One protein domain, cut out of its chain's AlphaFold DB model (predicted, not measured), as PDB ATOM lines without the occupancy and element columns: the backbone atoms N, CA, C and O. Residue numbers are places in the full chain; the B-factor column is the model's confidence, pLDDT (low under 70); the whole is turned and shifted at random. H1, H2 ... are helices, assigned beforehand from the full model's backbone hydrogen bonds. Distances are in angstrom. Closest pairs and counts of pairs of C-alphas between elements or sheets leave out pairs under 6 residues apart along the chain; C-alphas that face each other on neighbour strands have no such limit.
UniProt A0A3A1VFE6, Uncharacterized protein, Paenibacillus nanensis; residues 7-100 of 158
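What this domain is: This is residues 7 to 100 of the 158 residues of an uncharacterized protein of Paenibacillus nanensis (UniProt A0A3A1VFE6). A rounded cluster of mostly short helices has the longest one, H8, along one side, with H5 crossing its first half and H7 folding back to it as a helical hairpin. H4 packs on the last part of H8, H6 lies near the middle, and H1 and H2 lie farthest out, near the beginning of H7. The printed part has 94 residues with eight named helices, H1 to H8 in order, and no named strand; the class is all helix. It is compact, with a radius of gyration of the C-alphas of 12.4 A and spans of 32 by 29 by 28 A.

Where its parts are: H8, residues 84 to 98, is 21.6 A long and ends at C-alpha 98 (124.209, 117.319, 101.818). H5, residues 44 to 54, measures 15.3 A from C-alpha 44 (136.127, 102.412, 98.952), and H7, residues 74 to 79, 8.8 A. The short helices are H1, residues 7 to 10, H2, 12 to 15, H3, 19 to 23, H4, 34 to 37, and H6, 66 to 70.

How they stand to each other: With residues 86 to 91 alone, H8 touches H5, about perpendicular at 87 degrees; their closest C-alphas, Ala 49 and Ser 87, are 5.1 A apart. With residues 84 to 88 alone it touches H7, C-alphas 77 and 88 being closest at 6.9 A, opposite ways at a shallow tilt of 34 degrees, only just short of steep. With residues 94 to 98 alone it touches H4, closest at C-alphas 37 and 94, 5.5 A. H6 and H8 are apart. Every O i to N i+4 pair is within hydrogen-bond range in H3, H5, H6, H7 and H8; H1, H2 and H4 are too short for such a pair.

The domain as a whole: C-alphas 13 and 41 are farthest apart, 35.0 A. The printed part has no cut; the link H5 to H6 is long. Mean pLDDT of the printed part is 74.7, with residues 7 to 15 among those under 70.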
ATOM      1  N   GLU A   7     129.772 117.160  82.935       53.72
ATOM      2  CA  GLU A   7     130.045 118.005  81.768       53.72
ATOM      3  C   GLU A   7     129.721 119.488  82.007       53.72
ATOM      4  O   GLU A   7     130.405 120.352  81.465       53.72
ATOM      5  N   TYR A   8     128.722 119.808  82.840       55.62
ATOM      6  CA  TYR A   8     128.423 121.186  83.247       55.62
ATOM      7  C   TYR A   8     129.602 121.824  83.996       55.62
ATOM      8  O   TYR A   8     129.937 122.985  83.740       55.62
ATOM      9  N   PHE A   9     130.243 121.061  84.882       53.84
ATOM     10  CA  PHE A   9     131.390 121.530  85.660       53.84
ATOM     11  C   PHE A   9     132.686 121.585  84.849       53.84
ATOM     12  O   PHE A   9     133.533 122.434  85.104       53.84
ATOM     13  N   TYR A  10     132.819 120.726  83.836       55.56
ATOM     14  CA  TYR A  10     134.015 120.653  82.994       55.56
ATOM     15  C   TYR A  10     134.078 121.733  81.894       55.56
ATOM     16  O   TYR A  10     135.090 121.859  81.203       55.56
ATOM     17  N   LYS A  11     133.027 122.548  81.708       57.06
ATOM     18  CA  LYS A  11     133.101 123.714  80.807       57.06
ATOM     19  C   LYS A  11     134.191 124.672  81.299       57.06
ATOM     20  O   LYS A  11     134.217 125.004  82.479       57.06
ATOM     21  N   ILE A  12     135.060 125.127  80.391       52.28
ATOM     22  CA  ILE A  12     136.308 125.862  80.697       52.28
ATOM     23  C   ILE A  12     136.092 127.029  81.679       52.28
ATOM     24  O   ILE A  12     136.894 127.201  82.589       52.28
ATOM     25  N   GLU A  13     134.992 127.777  81.561       61.09
ATOM     26  CA  GLU A  13     134.669 128.886  82.477       61.09
ATOM     27  C   GLU A  13     134.319 128.422  83.904       61.09
ATOM     28  O   GLU A  13     134.734 129.035  84.883       61.09
ATOM     29  N   ASN A  14     133.607 127.301  84.044       61.59
ATOM     30  CA  ASN A  14     133.185 126.768  85.343       61.59
ATOM     31  C   ASN A  14     134.290 125.958  86.034       61.59
ATOM     32  O   ASN A  14     134.255 125.785  87.251       61.59
ATOM     33  N   CYS A  15     135.272 125.473  85.272       68.31
ATOM     34  CA  CYS A  15     136.299 124.558  85.764       68.31
ATOM     35  C   CYS A  15     137.204 125.199  86.834       68.31
ATOM     36  O   CYS A  15     137.667 124.517  87.747       68.31
ATOM     37  N   TYR A  16     137.402 126.519  86.751       79.44
ATOM     38  CA  TYR A  16     138.215 127.306  87.687       79.44
ATOM     39  C   TYR A  16     137.402 127.979  88.800       79.44
ATOM     40  O   TYR A  16     137.986 128.575  89.702       79.44
ATOM     41  N   THR A  17     136.071 127.901  88.748       80.88
ATOM     42  CA  THR A  17     135.197 128.527  89.749       80.88
ATOM     43  C   THR A  17     135.189 127.681  91.030       80.88
ATOM     44  O   THR A  17     135.055 126.454  90.924       80.88
ATOM     45  N   PRO A  18     135.317 128.277  92.234       86.75
ATOM     46  CA  PRO A  18     135.195 127.541  93.490       86.75
ATOM     47  C   PRO A  18     133.853 126.816  93.587       86.75
ATOM     48  O   PRO A  18     132.816 127.363  93.202       86.75
ATOM     49  N   LEU A  19     133.841 125.602  94.140       81.88
ATOM     50  CA  LEU A  19     132.617 124.809  94.267       81.88
ATOM     51  C   LEU A  19     131.507 125.570  95.003       81.88
ATOM     52  O   LEU A  19     130.348 125.509  94.596       81.88
ATOM     53  N   ARG A  20     131.851 126.326  96.050       86.56
ATOM     54  CA  ARG A  20     130.915 127.201  96.770       86.56
ATOM     55  C   ARG A  20     130.136 128.114  95.826       86.56
ATOM     56  O   ARG A  20     128.908 128.150  95.875       86.56
ATOM     57  N   GLU A  21     130.854 128.840  94.977       78.75
ATOM     58  CA  GLU A  21     130.280 129.790  94.022       78.75
ATOM     59  C   GLU A  21     129.496 129.057  92.934       78.75
ATOM     60  O   GLU A  21     128.373 129.431  92.601       78.75
ATOM     61  N   LEU A  22     130.050 127.946  92.448       71.50
ATOM     62  CA  LEU A  22     129.466 127.101  91.412       71.50
ATOM     63  C   LEU A  22     128.100 126.521  91.809       71.50
ATOM     64  O   LEU A  22     127.217 126.375  90.959       71.50
ATOM     65  N   PHE A  23     127.924 126.211  93.095       68.56
ATOM     66  CA  PHE A  23     126.686 125.680  93.668       68.56
ATOM     67  C   PHE A  23     125.799 126.740  94.336       68.56
ATOM     68  O   PHE A  23     124.683 126.416  94.740       68.56
ATOM     69  N   GLY A  24     126.258 127.989  94.457       73.00
ATOM     70  CA  GLY A  24     125.535 129.041  95.178       73.00
ATOM     71  C   GLY A  24     125.365 128.748  96.673       73.00
ATOM     72  O   GLY A  24     124.328 129.070  97.250       73.00
ATOM     73  N   ILE A  25     126.354 128.099  97.295       73.62
ATOM     74  CA  ILE A  25     126.324 127.719  98.712       73.62
ATOM     75  C   ILE A  25     126.684 128.931  99.578       73.62
ATOM     76  O   ILE A  25     127.714 129.577  99.382       73.62
ATOM     77  N   THR A  26     125.848 129.216 100.576       79.50
ATOM     78  CA  THR A  26     126.029 130.317 101.533       79.50
ATOM     79  C   THR A  26     126.125 129.778 102.956       79.50
ATOM     80  O   THR A  26     125.334 128.914 103.320       79.50
ATOM     81  N   GLY A  27     127.026 130.323 103.776       83.38
ATOM     82  CA  GLY A  27     127.221 129.906 105.171       83.38
ATOM     83  C   GLY A  27     128.691 129.694 105.529       83.38
ATOM     84  O   GLY A  27     129.556 129.741 104.652       83.38
ATOM     85  N   ASP A  28     128.962 129.479 106.814       87.31
ATOM     86  CA  ASP A  28     130.285 129.124 107.337       87.31
ATOM     87  C   ASP A  28     130.323 127.627 107.667       87.31
ATOM     88  O   ASP A  28     129.524 127.146 108.476       87.31
ATOM     89  N   TYR A  29     131.230 126.892 107.017       88.81
ATOM     90  CA  TYR A  29     131.390 125.449 107.183       88.81
ATOM     91  C   TYR A  29     132.769 125.073 107.738       88.81
ATOM     92  O   TYR A  29     133.165 123.906 107.665       88.81
ATOM     93  N   SER A  30     133.490 126.027 108.341       87.75
ATOM     94  CA  SER A  30     134.821 125.800 108.919       87.75
ATOM     95  C   SER A  30     134.834 124.743 110.032       87.75
ATOM     96  O   SER A  30     135.853 124.095 110.265       87.75
ATOM     97  N   ASN A  31     133.694 124.552 110.706       87.25
ATOM     98  CA  ASN A  31     133.521 123.605 111.811       87.25
ATOM     99  C   ASN A  31     132.849 122.290 111.389       87.25
ATOM    100  O   ASN A  31     132.618 121.421 112.229       87.25
ATOM    101  N   VAL A  32     132.496 122.132 110.108       88.56
ATOM    102  CA  VAL A  32     131.861 120.908 109.610       88.56
ATOM    103  C   VAL A  32     132.952 119.962 109.124       88.56
ATOM    104  O   VAL A  32     133.593 120.272 108.122       88.56
ATOM    105  N   PRO A  33     133.183 118.809 109.777       87.19
ATOM    106  CA  PRO A  33     134.211 117.880 109.331       87.19
ATOM    107  C   PRO A  33     133.868 117.356 107.936       87.19
ATOM    108  O   PRO A  33     132.714 117.026 107.658       87.19
ATOM    109  N   LEU A  34     134.874 117.219 107.066       84.69
ATOM    110  CA  LEU A  34     134.671 116.786 105.678       84.69
ATOM    111  C   LEU A  34     133.929 115.443 105.581       84.69
ATOM    112  O   LEU A  34     133.174 115.201 104.648       84.69
ATOM    113  N   THR A  35     134.104 114.564 106.564       84.38
ATOM    114  CA  THR A  35     133.432 113.262 106.616       84.38
ATOM    115  C   THR A  35     131.914 113.357 106.769       84.38
ATOM    116  O   THR A  35     131.241 112.383 106.464       84.38
ATOM    117  N   ALA A  36     131.368 114.491 107.225       83.31
ATOM    118  CA  ALA A  36     129.936 114.660 107.480       83.31
ATOM    119  C   ALA A  36     129.068 114.642 106.210       83.31
ATOM    120  O   ALA A  36     127.863 114.428 106.305       83.31
ATOM    121  N   ILE A  37     129.655 114.876 105.029       79.88
ATOM    122  CA  ILE A  37     128.910 114.859 103.758       79.88
ATOM    123  C   ILE A  37     128.857 113.464 103.109       79.88
ATOM    124  O   ILE A  37     128.087 113.254 102.173       79.88
ATOM    125  N   PHE A  38     129.672 112.521 103.588       77.31
ATOM    126  CA  PHE A  38     129.735 111.137 103.109       77.31
ATOM    127  C   PHE A  38     128.909 110.235 104.046       77.31
ATOM    128  O   PHE A  38     128.790 110.535 105.233       77.31
ATOM    129  N   LYS A  39     128.270 109.176 103.525       66.19
ATOM    130  CA  LYS A  39     127.318 108.352 104.302       66.19
ATOM    131  C   LYS A  39     128.003 107.610 105.466       66.19
ATOM    132  O   LYS A  39     129.219 107.440 105.486       66.19
ATOM    133  N   GLU A  40     127.204 107.140 106.430       53.81
ATOM    134  CA  GLU A  40     127.692 106.416 107.620       53.81
ATOM    135  C   GLU A  40     128.429 105.102 107.283       53.81
ATOM    136  O   GLU A  40     129.373 104.736 107.983       53.81
ATOM    137  N   GLU A  41     128.084 104.438 106.173       54.19
ATOM    138  CA  GLU A  41     128.827 103.290 105.638       54.19
ATOM    139  C   GLU A  41     129.726 103.726 104.478       54.19
ATOM    140  O   GLU A  41     129.271 103.892 103.345       54.19
ATOM    141  N   ARG A  42     131.018 103.919 104.772       59.66
ATOM    142  CA  ARG A  42     131.994 104.385 103.782       59.66
ATOM    143  C   ARG A  42     132.344 103.290 102.791       59.66
ATOM    144  O   ARG A  42     132.968 102.293 103.158       59.66
ATOM    145  N   ASP A  43     132.050 103.521 101.519       69.06
ATOM    146  CA  ASP A  43     132.595 102.684 100.456       69.06
ATOM    147  C   ASP A  43     134.075 103.034 100.152       69.06
ATOM    148  O   ASP A  43     134.658 104.016 100.642       69.06
ATOM    149  N   HIS A  44     134.732 102.195  99.346       72.75
ATOM    150  CA  HIS A  44     136.127 102.412  98.952       72.75
ATOM    151  C   HIS A  44     136.341 103.707  98.145       72.75
ATOM    152  O   HIS A  44     137.438 104.266  98.191       72.75
ATOM    153  N   SER A  45     135.331 104.197  97.421       70.69
ATOM    154  CA  SER A  45     135.411 105.422  96.615       70.69
ATOM    155  C   SER A  45     135.356 106.683  97.482       70.69
ATOM    156  O   SER A  45     136.154 107.599  97.278       70.69
ATOM    157  N   GLU A  46     134.509 106.694  98.515       77.12
ATOM    158  CA  GLU A  46     134.389 107.779  99.493       77.12
ATOM    159  C   GLU A  46     135.684 107.936 100.295       77.12
ATOM    160  O   GLU A  46     136.254 109.027 100.388       77.12
ATOM    161  N   SER A  47     136.226 106.821 100.791       80.81
ATOM    162  CA  SER A  47     137.504 106.816 101.515       80.81
ATOM    163  C   SER A  47     138.655 107.335 100.643       80.81
ATOM    164  O   SER A  47     139.535 108.058 101.112       80.81
ATOM    165  N   LYS A  48     138.653 106.995  99.349       80.19
ATOM    166  CA  LYS A  48     139.667 107.452  98.393       80.19
ATOM    167  C   LYS A  48     139.532 108.940  98.067       80.19
ATOM    168  O   LYS A  48     140.556 109.621  97.971       80.19
ATOM    169  N   ALA A  49     138.305 109.445  97.925       81.25
ATOM    170  CA  ALA A  49     138.023 110.865  97.733       81.25
ATOM    171  C   ALA A  49     138.565 111.697  98.901       81.25
ATOM    172  O   ALA A  49     139.395 112.581  98.688       81.25
ATOM    173  N   ILE A  50     138.164 111.349 100.129       81.44
ATOM    174  CA  ILE A  50     138.564 112.049 101.356       81.44
ATOM    175  C   ILE A  50     140.088 112.068 101.486       81.44
ATOM    176  O   ILE A  50     140.677 113.130 101.650       81.44
ATOM    177  N   ASN A  51     140.744 110.915 101.329       81.31
ATOM    178  CA  ASN A  51     142.203 110.823 101.427       81.31
ATOM    179  C   ASN A  51     142.935 111.622 100.337       81.31
ATOM    180  O   ASN A  51     144.039 112.114 100.570       81.31
ATOM    181  N   SER A  52     142.355 111.741  99.140       82.88
ATOM    182  CA  SER A  52     142.946 112.534  98.054       82.88
ATOM    183  C   SER A  52     142.843 114.032  98.349       82.88
ATOM    184  O   SER A  52     143.818 114.753  98.150       82.88
ATOM    185  N   ILE A  53     141.702 114.486  98.879       83.12
ATOM    186  CA  ILE A  53     141.507 115.870  99.339       83.12
ATOM    187  C   ILE A  53     142.466 116.170 100.495       83.12
ATOM    188  O   ILE A  53     143.196 117.154 100.446       83.12
ATOM    189  N   ALA A  54     142.558 115.255 101.464       79.81
ATOM    190  CA  ALA A  54     143.409 115.386 102.641       79.81
ATOM    191  C   ALA A  54     144.879 115.635 102.336       79.81
ATOM    192  O   ALA A  54     145.518 116.472 102.956       79.81
ATOM    193  N   ARG A  55     145.423 114.920 101.352       76.19
ATOM    194  CA  ARG A  55     146.829 115.061 100.953       76.19
ATOM    195  C   ARG A  55     147.126 116.352 100.196       76.19
ATOM    196  O   ARG A  55     148.289 116.624  99.926       76.19
ATOM    197  N   SER A  56     146.092 117.074  99.785       74.44
ATOM    198  CA  SER A  56     146.204 118.192  98.849       74.44
ATOM    199  C   SER A  56     145.967 119.545  99.510       74.44
ATOM    200  O   SER A  56     146.177 120.573  98.872       74.44
ATOM    201  N   ILE A  57     145.530 119.544 100.768       74.88
ATOM    202  CA  ILE A  57     145.267 120.738 101.562       74.88
ATOM    203  C   ILE A  57     146.209 120.669 102.763       74.88
ATOM    204  O   ILE A  57     146.034 119.842 103.655       74.88
ATOM    205  N   GLU A  58     147.261 121.486 102.741       62.94
ATOM    206  CA  GLU A  58     148.242 121.559 103.823       62.94
ATOM    207  C   GLU A  58     147.630 122.310 105.013       62.94
ATOM    208  O   GLU A  58     147.600 123.539 105.037       62.94
ATOM    209  N   ARG A  59     147.118 121.567 105.999       65.44
ATOM    210  CA  ARG A  59     146.779 122.101 107.324       65.44
ATOM    211  C   ARG A  59     147.698 121.509 108.382       65.44
ATOM    212  O   ARG A  59     147.888 120.295 108.435       65.44
ATOM    213  N   GLU A  60     148.223 122.370 109.249       58.34
ATOM    214  CA  GLU A  60     149.114 121.986 110.354       58.34
ATOM    215  C   GLU A  60     148.422 121.083 111.391       58.34
ATOM    216  O   GLU A  60     149.079 120.263 112.027       58.34
ATOM    217  N   ASP A  61     147.095 121.185 111.529       64.00
ATOM    218  CA  ASP A  61     146.283 120.390 112.458       64.00
ATOM    219  C   ASP A  61     145.728 119.087 111.847       64.00
ATOM    220  O   ASP A  61     145.043 118.324 112.532       64.00
ATOM    221  N   GLY A  62     145.984 118.830 110.558       59.88
ATOM    222  CA  GLY A  62     145.488 117.661 109.825       59.88
ATOM    223  C   GLY A  62     143.960 117.555 109.715       59.88
ATOM    224  O   GLY A  62     143.456 116.520 109.269       59.88
ATOM    225  N   THR A  63     143.212 118.588 110.116       71.94
ATOM    226  CA  THR A  63     141.755 118.523 110.242       71.94
ATOM    227  C   THR A  63     141.096 119.186 109.040       71.94
ATOM    228  O   THR A  63     141.111 120.405 108.900       71.94
ATOM    229  N   LEU A  64     140.499 118.379 108.161       83.44
ATOM    230  CA  LEU A  64     139.770 118.877 106.991       83.44
ATOM    231  C   LEU A  64     138.322 119.159 107.333       83.44
ATOM    232  O   LEU A  64     137.612 118.298 107.870       83.44
ATOM    233  N   ASN A  65     137.859 120.318 106.904       89.44
ATOM    234  CA  ASN A  65     136.457 120.680 106.984       89.44
ATOM    235  C   ASN A  65     135.826 120.784 105.589       89.44
ATOM    236  O   ASN A  65     136.463 120.619 104.547       89.44
ATOM    237  N   LEU A  66     134.518 121.000 105.578       89.44
ATOM    238  CA  LEU A  66     133.752 121.194 104.358       89.44
ATOM    239  C   LEU A  66     134.118 122.518 103.668       89.44
ATOM    240  O   LEU A  66     134.068 122.584 102.443       89.44
ATOM    241  N   GLU A  67     134.553 123.536 104.417       90.81
ATOM    242  CA  GLU A  67     135.042 124.810 103.867       90.81
ATOM    243  C   GLU A  67     136.233 124.614 102.918       90.81
ATOM    244  O   GLU A  67     136.281 125.193 101.830       90.81
ATOM    245  N   ASP A  68     137.156 123.732 103.298       88.94
ATOM    246  CA  ASP A  68     138.334 123.381 102.515       88.94
ATOM    247  C   ASP A  68     137.942 122.779 101.156       88.94
ATOM    248  O   ASP A  68     138.476 123.171 100.120       88.94
ATOM    249  N   LEU A  69     136.961 121.867 101.139       89.25
ATOM    250  CA  LEU A  69     136.435 121.285  99.900       89.25
ATOM    251  C   LEU A  69     135.689 122.327  99.054       89.25
ATOM    252  O   LEU A  69     135.862 122.370  97.837       89.25
ATOM    253  N   LEU A  70     134.862 123.166  99.679       90.06
ATOM    254  CA  LEU A  70     134.063 124.180  98.985       90.06
ATOM    255  C   LEU A  70     134.911 125.283  98.334       90.06
ATOM    256  O   LEU A  70     134.464 125.905  97.368       90.06
ATOM    257  N   SER A  71     136.128 125.490  98.837       89.62
ATOM    258  CA  SER A  71     137.105 126.443  98.302       89.62
ATOM    259  C   SER A  71     137.862 125.917  97.077       89.62
ATOM    260  O   SER A  71     138.496 126.695  96.364       89.62
ATOM    261  N   LEU A  72     137.817 124.606  96.812       88.12
ATOM    262  CA  LEU A  72     138.450 124.028  95.629       88.12
ATOM    263  C   LEU A  72     137.652 124.356  94.366       88.12
ATOM    264  O   LEU A  72     136.424 124.389  94.372       88.12
ATOM    265  N   SER A  73     138.362 124.540  93.260       84.69
ATOM    266  CA  SER A  73     137.794 124.549  91.914       84.69
ATOM    267  C   SER A  73     137.685 123.129  91.350       84.69
ATOM    268  O   SER A  73     138.317 122.183  91.837       84.69
ATOM    269  N   PHE A  74     136.881 122.954  90.303       73.38
ATOM    270  CA  PHE A  74     136.676 121.639  89.693       73.38
ATOM    271  C   PHE A  74     137.965 121.056  89.092       73.38
ATOM    272  O   PHE A  74     138.246 119.869  89.259       73.38
ATOM    273  N   ASP A  75     138.796 121.888  88.456       78.06
ATOM    274  CA  ASP A  75     140.093 121.471  87.906       78.06
ATOM    275  C   ASP A  75     141.058 120.975  88.993       78.06
ATOM    276  O   ASP A  75     141.838 120.045  88.771       78.06
ATOM    277  N   LYS A  76     140.995 121.568  90.191       82.88
ATOM    278  CA  LYS A  76     141.781 121.135  91.349       82.88
ATOM    279  C   LYS A  76     141.352 119.745  91.780       82.88
ATOM    280  O   LYS A  76     142.224 118.908  91.973       82.88
ATOM    281  N   ILE A  77     140.044 119.495  91.869       78.25
ATOM    282  CA  ILE A  77     139.480 118.178  92.203       78.25
ATOM    283  C   ILE A  77     139.929 117.127  91.185       78.25
ATOM    284  O   ILE A  77     140.372 116.046  91.574       78.25
ATOM    285  N   ASP A  78     139.903 117.452  89.890       73.50
ATOM    286  CA  ASP A  78     140.356 116.534  88.841       73.50
ATOM    287  C   ASP A  78     141.843 116.163  88.970       73.50
ATOM    288  O   ASP A  78     142.223 114.994  88.865       73.50
ATOM    289  N   ARG A  79     142.684 117.153  89.284       74.50
ATOM    290  CA  ARG A  79     144.140 116.993  89.408       74.50
ATOM    291  C   ARG A  79     144.597 116.308  90.699       74.50
ATOM    292  O   ARG A  79     145.793 116.033  90.830       74.50
ATOM    293  N   LEU A  80     143.703 116.017  91.650       80.31
ATOM    294  CA  LEU A  80     144.103 115.403  92.917       80.31
ATOM    295  C   LEU A  80     144.647 113.986  92.698       80.31
ATOM    296  O   LEU A  80     143.970 113.072  92.214       80.31
ATOM    297  N   ARG A  81     145.912 113.795  93.087       63.34
ATOM    298  CA  ARG A  81     146.672 112.561  92.868       63.34
ATOM    299  C   ARG A  81     145.940 111.379  93.516       63.34
ATOM    300  O   ARG A  81     145.858 111.294  94.739       63.34
ATOM    301  N   ASN A  82     145.498 110.434  92.681       67.88
ATOM    302  CA  ASN A  82     144.743 109.207  93.002       67.88
ATOM    303  C   ASN A  82     143.214 109.326  93.101       67.88
ATOM    304  O   ASN A  82     142.575 108.298  93.342       67.88
ATOM    305  N   MET A  83     142.610 110.491  92.859       76.69
ATOM    306  CA  MET A  83     141.162 110.640  93.009       76.69
ATOM    307  C   MET A  83     140.393 109.731  92.032       76.69
ATOM    308  O   MET A  83     139.617 108.884  92.466       76.69
ATOM    309  N   GLY A  84     140.699 109.765  90.734       70.38
ATOM    310  CA  GLY A  84     140.007 108.954  89.722       70.38
ATOM    311  C   GLY A  84     138.535 109.353  89.529       70.38
ATOM    312  O   GLY A  84     137.885 109.866  90.437       70.38
ATOM    313  N   LYS A  85     137.987 109.090  88.334       67.69
ATOM    314  CA  LYS A  85     136.664 109.601  87.918       67.69
ATOM    315  C   LYS A  85     135.511 109.220  88.857       67.69
ATOM    316  O   LYS A  85     134.653 110.046  89.140       67.69
ATOM    317  N   GLY A  86     135.509 107.991  89.383       67.06
ATOM    318  CA  GLY A  86     134.480 107.533  90.324       67.06
ATOM    319  C   GLY A  86     134.431 108.378  91.599       67.06
ATOM    320  O   GLY A  86     133.371 108.859  91.974       67.06
ATOM    321  N   SER A  87     135.585 108.656  92.207       69.62
ATOM    322  CA  SER A  87     135.652 109.439  93.445       69.62
ATOM    323  C   SER A  87     135.290 110.913  93.224       69.62
ATOM    324  O   SER A  87     134.728 111.534  94.119       69.62
ATOM    325  N   GLN A  88     135.560 111.472  92.036       71.69
ATOM    326  CA  GLN A  88     135.108 112.824  91.665       71.69
ATOM    327  C   GLN A  88     133.574 112.899  91.670       71.69
ATOM    328  O   GLN A  88     132.991 113.791  92.284       71.69
ATOM    329  N   ILE A  89     132.914 111.922  91.038       70.50
ATOM    330  CA  ILE A  89     131.448 111.809  91.028       70.50
ATOM    331  C   ILE A  89     130.914 111.629  92.454       70.50
ATOM    332  O   ILE A  89     129.919 112.257  92.813       70.50
ATOM    333  N   THR A  90     131.591 110.830  93.282       73.12
ATOM    334  CA  THR A  90     131.233 110.628  94.692       73.12
ATOM    335  C   THR A  90     131.250 111.939  95.484       73.12
ATOM    336  O   THR A  90     130.281 112.227  96.184       73.12
ATOM    337  N   VAL A  91     132.282 112.779  95.324       78.69
ATOM    338  CA  VAL A  91     132.366 114.107  95.971       78.69
ATOM    339  C   VAL A  91     131.204 115.006  95.550       78.69
ATOM    340  O   VAL A  91     130.526 115.586  96.396       78.69
ATOM    341  N   LEU A  92     130.930 115.094  94.246       74.00
ATOM    342  CA  LEU A  92     129.836 115.923  93.730       74.00
ATOM    343  C   LEU A  92     128.473 115.415  94.213       74.00
ATOM    344  O   LEU A  92     127.621 116.205  94.608       74.00
ATOM    345  N   SER A  93     128.270 114.095  94.225       70.81
ATOM    346  CA  SER A  93     127.036 113.478  94.718       70.81
ATOM    347  C   SER A  93     126.823 113.746  96.208       70.81
ATOM    348  O   SER A  93     125.700 114.053  96.611       70.81
ATOM    349  N   ALA A  94     127.882 113.655  97.016       75.19
ATOM    350  CA  ALA A  94     127.853 113.955  98.443       75.19
ATOM    351  C   ALA A  94     127.453 115.416  98.704       75.19
ATOM    352  O   ALA A  94     126.528 115.668  99.472       75.19
ATOM    353  N   LEU A  95     128.063 116.370  97.989       74.88
ATOM    354  CA  LEU A  95     127.721 117.794  98.088       74.88
ATOM    355  C   LEU A  95     126.267 118.074  97.690       74.88
ATOM    356  O   LEU A  95     125.548 118.757  98.417       74.88
ATOM    357  N   ILE A  96     125.806 117.506  96.571       68.88
ATOM    358  CA  ILE A  96     124.425 117.679  96.097       68.88
ATOM    359  C   ILE A  96     123.415 117.164  97.129       68.88
ATOM    360  O   ILE A  96     122.405 117.824  97.372       68.88
ATOM    361  N   LYS A  97     123.684 116.007  97.747       69.75
ATOM    362  CA  LYS A  97     122.824 115.423  98.787       69.75
ATOM    363  C   LYS A  97     122.844 116.250 100.067       69.75
ATOM    364  O   LYS A  97     121.781 116.588 100.575       69.75
ATOM    365  N   TYR A  98     124.033 116.595 100.559       76.81
ATOM    366  CA  TYR A  98     124.209 117.319 101.818       76.81
ATOM    367  C   TYR A  98     123.533 118.694 101.796       76.81
ATOM    368  O   TYR A  98     122.814 119.052 102.722       76.81
ATOM    369  N   PHE A  99     123.690 119.438 100.699       70.00
ATOM    370  CA  PHE A  99     123.065 120.750 100.522       70.00
ATOM    371  C   PHE A  99     121.634 120.686  99.978       70.00
ATOM    372  O   PHE A  99     121.040 121.723  99.689       70.00
ATOM    373  N   ASN A 100     121.081 119.478  99.821       61.00
ATOM    374  CA  ASN A 100     119.778 119.228  99.216       61.00
ATOM    375  C   ASN A 100     119.573 120.025  97.910       61.00
ATOM    376  O   ASN A 100     118.514 120.586  97.636       61.00
TER     377      ASN A 100